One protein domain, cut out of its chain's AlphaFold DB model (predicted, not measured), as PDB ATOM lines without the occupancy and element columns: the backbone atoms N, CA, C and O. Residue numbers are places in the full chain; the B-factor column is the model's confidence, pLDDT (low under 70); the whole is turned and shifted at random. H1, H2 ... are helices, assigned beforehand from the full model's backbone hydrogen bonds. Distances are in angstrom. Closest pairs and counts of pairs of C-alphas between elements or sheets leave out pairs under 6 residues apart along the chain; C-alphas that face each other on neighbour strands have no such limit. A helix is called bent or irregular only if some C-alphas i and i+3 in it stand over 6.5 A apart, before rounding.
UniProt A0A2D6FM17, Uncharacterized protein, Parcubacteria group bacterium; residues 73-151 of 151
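This is residues 73 to 151 of the 151 residues of an uncharacterized protein of Parcubacteria group bacterium (UniProt A0A2D6FM17). Two long helices, H1 and H2, make an open, loose helical hairpin: the early part of H1 crosses close by the middle of H2, and from there the two spread apart toward the link between them, residues 104 to 113, so that H1, this link and the first half of H2 outline a triangle. Beyond the crossing H2 runs on, and its free end, residues 132 to 138, with the short helix H3 and the last residues, sticks out as a tail that adds to the length. The printed part has 79 residues with three named helices in the order H1, H2, H3 and no named strand, and the class is all helix. It is extended, with a radius of gyration of the C-alphas of 20.1 A, and spans 65 by 26 by 23 A.

H1, residues 73 to 103, has a kink of 33 degrees near residue 80. It is neither bent nor irregular, but only just: C-alphas 76 and 79 are 6.2 A apart. H1 touches H2, residues 114 to 138, with residues 79 to 83 alone, and H2 touches H1 with residues 123 to 127 alone. Their closest C-alphas are those of Val 83 and Val 124, 6.5 A apart. The two run opposite ways at a steep tilt of 42 degrees, with their centres 16.3 A apart, and form a helical hairpin. H3, residues 141 to 147, is apart from both H1 and H2. In H2 and H3 each O i to N i+4 pair is within hydrogen-bond range; in H1 this holds for 24 of 27.

H1 begins at C-alpha 73, (-44.453, 100.514, 176.370), and after 31 residues and 44.6 A ends at C-alpha 103, (-26.930, 119.757, 212.579). H2, 25 residues, runs 36.4 A from Thr 114 to Gln 138, starting at C-alpha 114, (-31.479, 128.737, 187.108). H3, seven residues from Lys 141, ends at C-alpha 147, (-73.990, 105.949, 173.579).

The two C-alphas farthest apart are those of Gly 104 and Thr 147, 64.9 A. Residues 73 to 78, 113 to 119 and 132 to 151 stand free; without them the body has 46 residues and spans 44 by 16 by 10 A. The printed part has no cut and ends at residue 151, the chain's last residue. The link from H1 to H2, 10 residues, is short, and that from H2 to H3, 2 residues, is tight. The mean pLDDT of the printed part is 73.4, and 29 residues are under 70: residues 73 to 79, 106 to 111, 134 to 144, 146 and 148 to 151.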
ATOM      1  N   ASP A  73     -44.068 100.304 174.967       56.41
ATOM      2  CA  ASP A  73     -44.453 100.514 176.370       56.41
ATOM      3  C   ASP A  73     -43.355 101.191 177.208       56.41
ATOM      4  O   ASP A  73     -43.659 101.873 178.195       56.41
ATOM      5  N   PHE A  74     -42.084 101.041 176.825       52.16
ATOM      6  CA  PHE A  74     -40.946 101.581 177.567       52.16
ATOM      7  C   PHE A  74     -40.847 103.096 177.377       52.16
ATOM      8  O   PHE A  74     -40.777 103.826 178.363       52.16
ATOM      9  N   THR A  75     -40.976 103.606 176.152       57.03
ATOM     10  CA  THR A  75     -40.997 105.056 175.886       57.03
ATOM     11  C   THR A  75     -42.304 105.713 176.334       57.03
ATOM     12  O   THR A  75     -42.304 106.893 176.692       57.03
ATOM     13  N   LYS A  76     -43.425 104.978 176.401       56.66
ATOM     14  CA  LYS A  76     -44.668 105.482 177.020       56.66
ATOM     15  C   LYS A  76     -44.530 105.638 178.541       56.66
ATOM     16  O   LYS A  76     -45.029 106.621 179.094       56.66
ATOM     17  N   ARG A  77     -43.819 104.725 179.220       60.28
ATOM     18  CA  ARG A  77     -43.601 104.748 180.684       60.28
ATOM     19  C   ARG A  77     -42.382 105.564 181.125       60.28
ATOM     20  O   ARG A  77     -42.389 106.057 182.247       60.28
ATOM     21  N   ALA A  78     -41.402 105.792 180.253       61.69
ATOM     22  CA  ALA A  78     -40.219 106.602 180.549       61.69
ATOM     23  C   ALA A  78     -40.544 108.093 180.781       61.69
ATOM     24  O   ALA A  78     -39.868 108.776 181.548       61.69
ATOM     25  N   ARG A  79     -41.608 108.613 180.152       69.00
ATOM     26  CA  ARG A  79     -42.015 110.027 180.274       69.00
ATOM     27  C   ARG A  79     -42.389 110.410 181.719       69.00
ATOM     28  O   ARG A  79     -41.825 111.372 182.233       69.00
ATOM     29  N   PRO A  80     -43.296 109.687 182.409       71.88
ATOM     30  CA  PRO A  80     -43.610 109.987 183.806       71.88
ATOM     31  C   PRO A  80     -42.491 109.607 184.789       71.88
ATOM     32  O   PRO A  80     -42.355 110.271 185.813       71.88
ATOM     33  N   THR A  81     -41.671 108.586 184.513       74.31
ATOM     34  CA  THR A  81     -40.622 108.157 185.460       74.31
ATOM     35  C   THR A  81     -39.543 109.213 185.656       74.31
ATOM     36  O   THR A  81     -39.081 109.382 186.779       74.31
ATOM     37  N   VAL A  82     -39.181 109.965 184.611       78.00
ATOM     38  CA  VAL A  82     -38.221 111.078 184.724       78.00
ATOM     39  C   VAL A  82     -38.771 112.189 185.624       78.00
ATOM     40  O   VAL A  82     -38.051 112.694 186.483       78.00
ATOM     41  N   VAL A  83     -40.061 112.515 185.487       81.88
ATOM     42  CA  VAL A  83     -40.732 113.526 186.323       81.88
ATOM     43  C   VAL A  83     -40.790 113.079 187.787       81.88
ATOM     44  O   VAL A  83     -40.444 113.849 188.681       81.88
ATOM     45  N   TYR A  84     -41.176 111.828 188.052       79.75
ATOM     46  CA  TYR A  84     -41.232 111.307 189.421       79.75
ATOM     47  C   TYR A  84     -39.852 111.199 190.065       79.75
ATOM     48  O   TYR A  84     -39.686 111.594 191.218       79.75
ATOM     49  N   TYR A  85     -38.855 110.720 189.321       83.12
ATOM     50  CA  TYR A  85     -37.489 110.622 189.816       83.12
ATOM     51  C   TYR A  85     -36.914 111.998 190.173       83.12
ATOM     52  O   TYR A  85     -36.362 112.164 191.258       83.12
ATOM     53  N   GLY A  86     -37.091 113.008 189.313       82.31
ATOM     54  CA  GLY A  86     -36.584 114.346 189.618       82.31
ATOM     55  C   GLY A  86     -37.333 115.038 190.761       82.31
ATOM     56  O   GLY A  86     -36.689 115.711 191.558       82.31
ATOM     57  N   LEU A  87     -38.641 114.802 190.948       84.75
ATOM     58  CA  LEU A  87     -39.350 115.264 192.154       84.75
ATOM     59  C   LEU A  87     -38.776 114.640 193.435       84.75
ATOM     60  O   LEU A  87     -38.578 115.345 194.425       84.75
ATOM     61  N   VAL A  88     -38.479 113.338 193.419       85.62
ATOM     62  CA  VAL A  88     -37.856 112.646 194.558       85.62
ATOM     63  C   VAL A  88     -36.454 113.191 194.831       85.62
ATOM     64  O   VAL A  88     -36.145 113.498 195.978       85.62
ATOM     65  N   ALA A  89     -35.630 113.386 193.799       83.44
ATOM     66  CA  ALA A  89     -34.283 113.938 193.947       83.44
ATOM     67  C   ALA A  89     -34.298 115.365 194.527       83.44
ATOM     68  O   ALA A  89     -33.552 115.650 195.462       83.44
ATOM     69  N   ILE A  90     -35.195 116.233 194.040       85.12
ATOM     70  CA  ILE A  90     -35.388 117.591 194.578       85.12
ATOM     71  C   ILE A  90     -35.859 117.536 196.040       85.12
ATOM     72  O   ILE A  90     -35.404 118.317 196.871       85.12
ATOM     73  N   THR A  91     -36.747 116.598 196.377       84.06
ATOM     74  CA  THR A  91     -37.244 116.434 197.753       84.06
ATOM     75  C   THR A  91     -36.135 115.975 198.699       84.06
ATOM     76  O   THR A  91     -36.017 116.502 199.802       84.06
ATOM     77  N   ILE A  92     -35.297 115.023 198.277       84.75
ATOM     78  CA  ILE A  92     -34.150 114.550 199.064       84.75
ATOM     79  C   ILE A  92     -33.143 115.686 199.284       84.75
ATOM     80  O   ILE A  92     -32.684 115.862 200.409       84.75
ATOM     81  N   ASP A  93     -32.843 116.481 198.253       83.38
ATOM     82  CA  ASP A  93     -31.966 117.654 198.365       83.38
ATOM     83  C   ASP A  93     -32.522 118.686 199.366       83.38
ATOM     84  O   ASP A  93     -31.803 119.137 200.258       83.38
ATOM     85  N   LEU A  94     -33.825 118.984 199.307       82.81
ATOM     86  CA  LEU A  94     -34.475 119.904 200.245       82.81
ATOM     87  C   LEU A  94     -34.445 119.381 201.692       82.81
ATOM     88  O   LEU A  94     -34.156 120.137 202.620       82.81
ATOM     89  N   VAL A  95     -34.719 118.089 201.891       83.56
ATOM     90  CA  VAL A  95     -34.684 117.449 203.215       83.56
ATOM     91  C   VAL A  95     -33.262 117.422 203.770       83.56
ATOM     92  O   VAL A  95     -33.072 117.733 204.944       83.56
ATOM     93  N   ALA A  96     -32.261 117.112 202.944       82.62
ATOM     94  CA  ALA A  96     -30.858 117.137 203.342       82.62
ATOM     95  C   ALA A  96     -30.422 118.548 203.771       82.62
ATOM     96  O   ALA A  96     -29.784 118.695 204.812       82.62
ATOM     97  N   ARG A  97     -30.837 119.590 203.032       77.44
ATOM     98  CA  ARG A  97     -30.601 121.002 203.389       77.44
ATOM     99  C   ARG A  97     -31.246 121.383 204.718       77.44
ATOM    100  O   ARG A  97     -30.586 121.963 205.577       77.44
ATOM    101  N   TYR A  98     -32.516 121.024 204.903       79.94
ATOM    102  CA  TYR A  98     -33.240 121.292 206.146       79.94
ATOM    103  C   TYR A  98     -32.586 120.571 207.331       79.94
ATOM    104  O   TYR A  98     -32.339 121.192 208.358       79.94
ATOM    105  N   ALA A  99     -32.208 119.298 207.171       80.56
ATOM    106  CA  ALA A  99     -31.506 118.521 208.192       80.56
ATOM    107  C   ALA A  99     -30.122 119.106 208.537       80.56
ATOM    108  O   ALA A  99     -29.767 119.191 209.714       80.56
ATOM    109  N   GLY A 100     -29.365 119.577 207.540       79.44
ATOM    110  CA  GLY A 100     -28.083 120.255 207.750       79.44
ATOM    111  C   GLY A 100     -28.189 121.495 208.621       79.44
ATOM    112  O   GLY A 100     -27.386 121.661 209.541       79.44
ATOM    113  N   HIS A 101     -29.241 122.290 208.398       74.00
ATOM    114  CA  HIS A 101     -29.569 123.458 209.213       74.00
ATOM    115  C   HIS A 101     -29.745 123.122 210.703       74.00
ATOM    116  O   HIS A 101     -29.349 123.925 211.546       74.00
ATOM    117  N   PHE A 102     -30.273 121.940 211.048       76.00
ATOM    118  CA  PHE A 102     -30.374 121.488 212.447       76.00
ATOM    119  C   PHE A 102     -29.064 120.929 213.004       76.00
ATOM    120  O   PHE A 102     -28.814 121.037 214.200       76.00
ATOM    121  N   THR A 103     -28.220 120.339 212.157       78.38
ATOM    122  CA  THR A 103     -26.930 119.757 212.579       78.38
ATOM    123  C   THR A 103     -25.773 120.758 212.654       78.38
ATOM    124  O   THR A 103     -24.659 120.362 212.985       78.38
ATOM    125  N   GLY A 104     -26.007 122.043 212.362       74.19
ATOM    126  CA  GLY A 104     -24.996 123.104 212.478       74.19
ATOM    127  C   GLY A 104     -23.876 123.043 211.432       74.19
ATOM    128  O   GLY A 104     -22.936 123.832 211.497       74.19
ATOM    129  N   ASN A 105     -23.973 122.134 210.459       73.81
ATOM    130  CA  ASN A 105     -23.048 122.060 209.338       73.81
ATOM    131  C   ASN A 105     -23.528 123.012 208.234       73.81
ATOM    132  O   ASN A 105     -24.677 122.883 207.798       73.81
ATOM    133  N   PRO A 106     -22.687 123.945 207.748       65.44
ATOM    134  CA  PRO A 106     -23.049 124.809 206.637       65.44
ATOM    135  C   PRO A 106     -23.112 123.963 205.365       65.44
ATOM    136  O   PRO A 106     -22.098 123.680 204.729       65.44
ATOM    137  N   ILE A 107     -24.314 123.520 205.004       66.94
ATOM    138  CA  ILE A 107     -24.548 122.988 203.666       66.94
ATOM    139  C   ILE A 107     -24.439 124.179 202.715       66.94
ATOM    140  O   ILE A 107     -25.078 125.201 202.971       66.94
ATOM    141  N   PRO A 108     -23.627 124.094 201.647       69.00
ATOM    142  CA  PRO A 108     -23.504 125.187 200.701       69.00
ATOM    143  C   PRO A 108     -24.888 125.585 200.173       69.00
ATOM    144  O   PRO A 108     -25.650 124.745 199.690       69.00
ATOM    145  N   GLU A 109     -25.201 126.881 200.227       65.50
ATOM    146  CA  GLU A 109     -26.388 127.493 199.610       65.50
ATOM    147  C   GLU A 109     -26.281 127.509 198.076       65.50
ATOM    148  O   GLU A 109     -26.677 128.460 197.406       65.50
ATOM    149  N   THR A 110     -25.734 126.455 197.471       62.62
ATOM    150  CA  THR A 110     -25.782 126.276 196.027       62.62
ATOM    151  C   THR A 110     -27.226 125.968 195.670       62.62
ATOM    152  O   THR A 110     -27.662 124.816 195.644       62.62
ATOM    153  N   MET A 111     -28.020 127.021 195.482       67.25
ATOM    154  CA  MET A 111     -29.274 126.915 194.757       67.25
ATOM    155  C   MET A 111     -28.968 126.202 193.444       67.25
ATOM    156  O   MET A 111     -27.973 126.508 192.780       67.25
ATOM    157  N   LEU A 112     -29.798 125.216 193.101       76.75
ATOM    158  CA  LEU A 112     -29.734 124.597 191.783       76.75
ATOM    159  C   LEU A 112     -29.716 125.721 190.734       76.75
ATOM    160  O   LEU A 112     -30.538 126.637 190.852       76.75
ATOM    161  N   PRO A 113     -28.790 125.681 189.758       84.81
ATOM    162  CA  PRO A 113     -28.640 126.749 188.779       84.81
ATOM    163  C   PRO A 113     -29.976 127.060 188.101       84.81
ATOM    164  O   PRO A 113     -30.794 126.162 187.887       84.81
ATOM    165  N   THR A 114     -30.222 128.319 187.753       83.81
ATOM    166  CA  THR A 114     -31.479 128.737 187.108       83.81
ATOM    167  C   THR A 114     -31.762 127.927 185.837       83.81
ATOM    168  O   THR A 114     -32.911 127.604 185.537       83.81
ATOM    169  N   GLU A 115     -30.708 127.513 185.134       86.50
ATOM    170  CA  GLU A 115     -30.739 126.641 183.962       86.50
ATOM    171  C   GLU A 115     -31.421 125.298 184.258       86.50
ATOM    172  O   GLU A 115     -32.201 124.809 183.438       86.50
ATOM    173  N   PHE A 116     -31.190 124.725 185.446       85.62
ATOM    174  CA  PHE A 116     -31.842 123.490 185.880       85.62
ATOM    175  C   PHE A 116     -33.354 123.686 186.008       85.62
ATOM    176  O   PHE A 116     -34.117 122.867 185.504       85.62
ATOM    177  N   TRP A 117     -33.806 124.780 186.625       84.62
ATOM    178  CA  TRP A 117     -35.235 125.051 186.820       84.62
ATOM    179  C   TRP A 117     -35.972 125.321 185.512       84.62
ATOM    180  O   TRP A 117     -37.105 124.868 185.342       84.62
ATOM    181  N   VAL A 118     -35.323 126.005 184.569       86.69
ATOM    182  CA  VAL A 118     -35.870 126.236 183.227       86.69
ATOM    183  C   VAL A 118     -35.976 124.919 182.454       86.69
ATOM    184  O   VAL A 118     -37.041 124.612 181.914       86.69
ATOM    185  N   ALA A 119     -34.916 124.106 182.442       86.19
ATOM    186  CA  ALA A 119     -34.917 122.810 181.764       86.19
ATOM    187  C   ALA A 119     -35.929 121.836 182.394       86.19
ATOM    188  O   ALA A 119     -36.723 121.209 181.688       86.19
ATOM    189  N   TRP A 120     -35.959 121.757 183.724       86.06
ATOM    190  CA  TRP A 120     -36.898 120.932 184.480       86.06
ATOM    191  C   TRP A 120     -38.349 121.364 184.249       86.06
ATOM    192  O   TRP A 120     -39.197 120.538 183.910       86.06
ATOM    193  N   GLY A 121     -38.635 122.667 184.340       86.69
ATOM    194  CA  GLY A 121     -39.955 123.226 184.046       86.69
ATOM    195  C   GLY A 121     -40.405 122.953 182.605       86.69
ATOM    196  O   GLY A 121     -41.563 122.601 182.370       86.69
ATOM    197  N   GLY A 122     -39.486 123.029 181.639       86.50
ATOM    198  CA  GLY A 122     -39.741 122.678 180.239       86.50
ATOM    199  C   GLY A 122     -40.142 121.210 180.052       86.50
ATOM    200  O   GLY A 122     -41.142 120.916 179.391       86.50
ATOM    201  N   ILE A 123     -39.426 120.283 180.694       84.31
ATOM    202  CA  ILE A 123     -39.732 118.844 180.644       84.31
ATOM    203  C   ILE A 123     -41.084 118.549 181.308       84.31
ATOM    204  O   ILE A 123     -41.928 117.865 180.720       84.31
ATOM    205  N   VAL A 124     -41.328 119.099 182.503       84.75
ATOM    206  CA  VAL A 124     -42.583 118.893 183.244       84.75
ATOM    207  C   VAL A 124     -43.775 119.475 182.485       84.75
ATOM    208  O   VAL A 124     -44.796 118.802 182.351       84.75
ATOM    209  N   SER A 125     -43.661 120.688 181.935       82.12
ATOM    210  CA  SER A 125     -44.742 121.316 181.163       82.12
ATOM    211  C   SER A 125     -45.097 120.514 179.906       82.12
ATOM    212  O   SER A 125     -46.274 120.238 179.666       82.12
ATOM    213  N   THR A 126     -44.089 120.045 179.164       84.31
ATOM    214  CA  THR A 126     -44.275 119.182 177.988       84.31
ATOM    215  C   THR A 126     -44.994 117.886 178.363       84.31
ATOM    216  O   THR A 126     -45.937 117.471 177.684       84.31
ATOM    217  N   TRP A 127     -44.610 117.271 179.486       82.25
ATOM    218  CA  TRP A 127     -45.272 116.072 179.993       82.25
ATOM    219  C   TRP A 127     -46.730 116.329 180.400       82.25
ATOM    220  O   TRP A 127     -47.612 115.561 180.015       82.25
ATOM    221  N   VAL A 128     -47.016 117.416 181.126       79.19
ATOM    222  CA  VAL A 128     -48.384 117.774 181.546       79.19
ATOM    223  C   VAL A 128     -49.284 118.033 180.337       79.19
ATOM    224  O   VAL A 128     -50.428 117.567 180.317       79.19
ATOM    225  N   ILE A 129     -48.779 118.732 179.317       81.94
ATOM    226  CA  ILE A 129     -49.511 118.990 178.070       81.94
ATOM    227  C   ILE A 129     -49.803 117.673 177.348       81.94
ATOM    228  O   ILE A 129     -50.962 117.398 177.028       81.94
ATOM    229  N   GLY A 130     -48.790 116.818 177.162       78.88
ATOM    230  CA  GLY A 130     -48.956 115.502 176.541       78.88
ATOM    231  C   GLY A 130     -49.959 114.624 177.293       78.88
ATOM    232  O   GLY A 130     -50.881 114.073 176.694       78.88
ATOM    233  N   ARG A 131     -49.872 114.575 178.627       74.56
ATOM    234  CA  ARG A 131     -50.793 113.798 179.468       74.56
ATOM    235  C   ARG A 131     -52.220 114.345 179.446       74.56
ATOM    236  O   ARG A 131     -53.181 113.576 179.518       74.56
ATOM    237  N   SER A 132     -52.374 115.663 179.340       74.19
ATOM    238  CA  SER A 132     -53.680 116.319 179.206       74.19
ATOM    239  C   SER A 132     -54.321 116.025 177.849       74.19
ATOM    240  O   SER A 132     -55.525 115.776 177.790       74.19
ATOM    241  N   ALA A 133     -53.533 115.996 176.771       76.06
ATOM    242  CA  ALA A 133     -53.998 115.612 175.441       76.06
ATOM    243  C   ALA A 133     -54.399 114.124 175.379       76.06
ATOM    244  O   ALA A 133     -55.482 113.809 174.888       76.06
ATOM    245  N   GLU A 134     -53.602 113.225 175.969       67.12
ATOM    246  CA  GLU A 134     -53.925 111.791 176.075       67.12
ATOM    247  C   GLU A 134     -55.258 111.550 176.805       67.12
ATOM    248  O   GLU A 134     -56.106 110.788 176.340       67.12
ATOM    249  N   LYS A 135     -55.491 112.242 177.929       63.78
ATOM    250  CA  LYS A 135     -56.743 112.111 178.694       63.78
ATOM    251  C   LYS A 135     -57.964 112.668 177.956       63.78
ATOM    252  O   LYS A 135     -59.057 112.121 178.103       63.78
ATOM    253  N   ARG A 136     -57.793 113.723 177.152       63.03
ATOM    254  CA  ARG A 136     -58.870 114.287 176.317       63.03
ATOM    255  C   ARG A 136     -59.285 113.345 175.181       63.03
ATOM    256  O   ARG A 136     -60.457 113.332 174.834       63.03
ATOM    257  N   GLY A 137     -58.369 112.525 174.663       60.78
ATOM    258  CA  GLY A 137     -58.677 111.514 173.643       60.78
ATOM    259  C   GLY A 137     -59.404 110.271 174.173       60.78
ATOM    260  O   GLY A 137     -60.182 109.668 173.444       60.78
ATOM    261  N   GLN A 138     -59.197 109.896 175.442       57.00
ATOM    262  CA  GLN A 138     -59.766 108.663 176.013       57.00
ATOM    263  C   GLN A 138     -61.182 108.802 176.589       57.00
ATOM    264  O   GLN A 138     -61.837 107.795 176.837       57.00
ATOM    265  N   THR A 139     -61.678 110.017 176.827       58.75
ATOM    266  CA  THR A 139     -62.995 110.202 177.458       58.75
ATOM    267  C   THR A 139     -63.750 111.382 176.870       58.75
ATOM    268  O   THR A 139     -63.869 112.442 177.483       58.75
ATOM    269  N   ASN A 140     -64.391 111.167 175.721       57.25
ATOM    270  CA  ASN A 140     -65.603 111.925 175.433       57.25
ATOM    271  C   ASN A 140     -66.695 111.415 176.379       57.25
ATOM    272  O   ASN A 140     -67.505 110.564 176.023       57.25
ATOM    273  N   LYS A 141     -66.715 111.943 177.609       61.03
ATOM    274  CA  LYS A 141     -67.783 111.689 178.587       61.03
ATOM    275  C   LYS A 141     -69.165 111.924 177.973       61.03
ATOM    276  O   LYS A 141     -70.095 111.200 178.286       61.03
ATOM    277  N   MET A 142     -69.261 112.881 177.047       60.06
ATOM    278  CA  MET A 142     -70.478 113.167 176.292       60.06
ATOM    279  C   MET A 142     -70.831 112.065 175.285       60.06
ATOM    280  O   MET A 142     -71.998 111.731 175.157       60.06
ATOM    281  N   VAL A 143     -69.844 111.445 174.628       64.38
ATOM    282  CA  VAL A 143     -70.086 110.288 173.751       64.38
ATOM    283  C   VAL A 143     -70.502 109.081 174.584       64.38
ATOM    284  O   VAL A 143     -71.526 108.514 174.260       64.38
ATOM    285  N   ASN A 144     -69.826 108.756 175.695       65.69
ATOM    286  CA  ASN A 144     -70.249 107.654 176.580       65.69
ATOM    287  C   ASN A 144     -71.627 107.887 177.223       65.69
ATOM    288  O   ASN A 144     -72.364 106.931 177.451       65.69
ATOM    289  N   PHE A 145     -71.990 109.144 177.492       70.50
ATOM    290  CA  PHE A 145     -73.320 109.512 177.980       70.50
ATOM    291  C   PHE A 145     -74.397 109.356 176.895       70.50
ATOM    292  O   PHE A 145     -75.491 108.887 177.188       70.50
ATOM    293  N   ILE A 146     -74.087 109.699 175.639       68.56
ATOM    294  CA  ILE A 146     -75.011 109.575 174.498       68.56
ATOM    295  C   ILE A 146     -75.109 108.123 173.996       68.56
ATOM    296  O   ILE A 146     -76.180 107.697 173.579       68.56
ATOM    297  N   THR A 147     -74.022 107.348 174.037       73.19
ATOM    298  CA  THR A 147     -73.990 105.949 173.579       73.19
ATOM    299  C   THR A 147     -74.366 104.943 174.665       73.19
ATOM    300  O   THR A 147     -74.505 103.763 174.358       73.19
ATOM    301  N   GLY A 148     -74.560 105.386 175.913       53.09
ATOM    302  CA  GLY A 148     -75.136 104.570 176.985       53.09
ATOM    303  C   GLY A 148     -74.327 103.323 177.347       53.09
ATOM    304  O   GLY A 148     -74.907 102.342 177.804       53.09
ATOM    305  N   ASN A 149     -73.006 103.326 177.142       50.16
ATOM    306  CA  ASN A 149     -72.171 102.177 177.483       50.16
ATOM    307  C   ASN A 149     -71.897 102.145 178.998       50.16
ATOM    308  O   ASN A 149     -70.838 102.568 179.459       50.16
ATOM    309  N   ASN A 150     -72.889 101.677 179.755       47.66
ATOM    310  CA  ASN A 150     -72.739 101.232 181.134       47.66
ATOM    311  C   ASN A 150     -72.318  99.758 181.117       47.66
ATOM    312  O   ASN A 150     -73.165  98.877 180.975       47.66
ATOM    313  N   ASN A 151     -71.019  99.520 181.281       41.09
ATOM    314  CA  ASN A 151     -70.557  98.370 182.055       41.09
ATOM    315  C   ASN A 151     -70.234  98.861 183.463       41.09
ATOM    316  O   ASN A 151     -69.577  99.926 183.555       41.09
TER     317      ASN A 151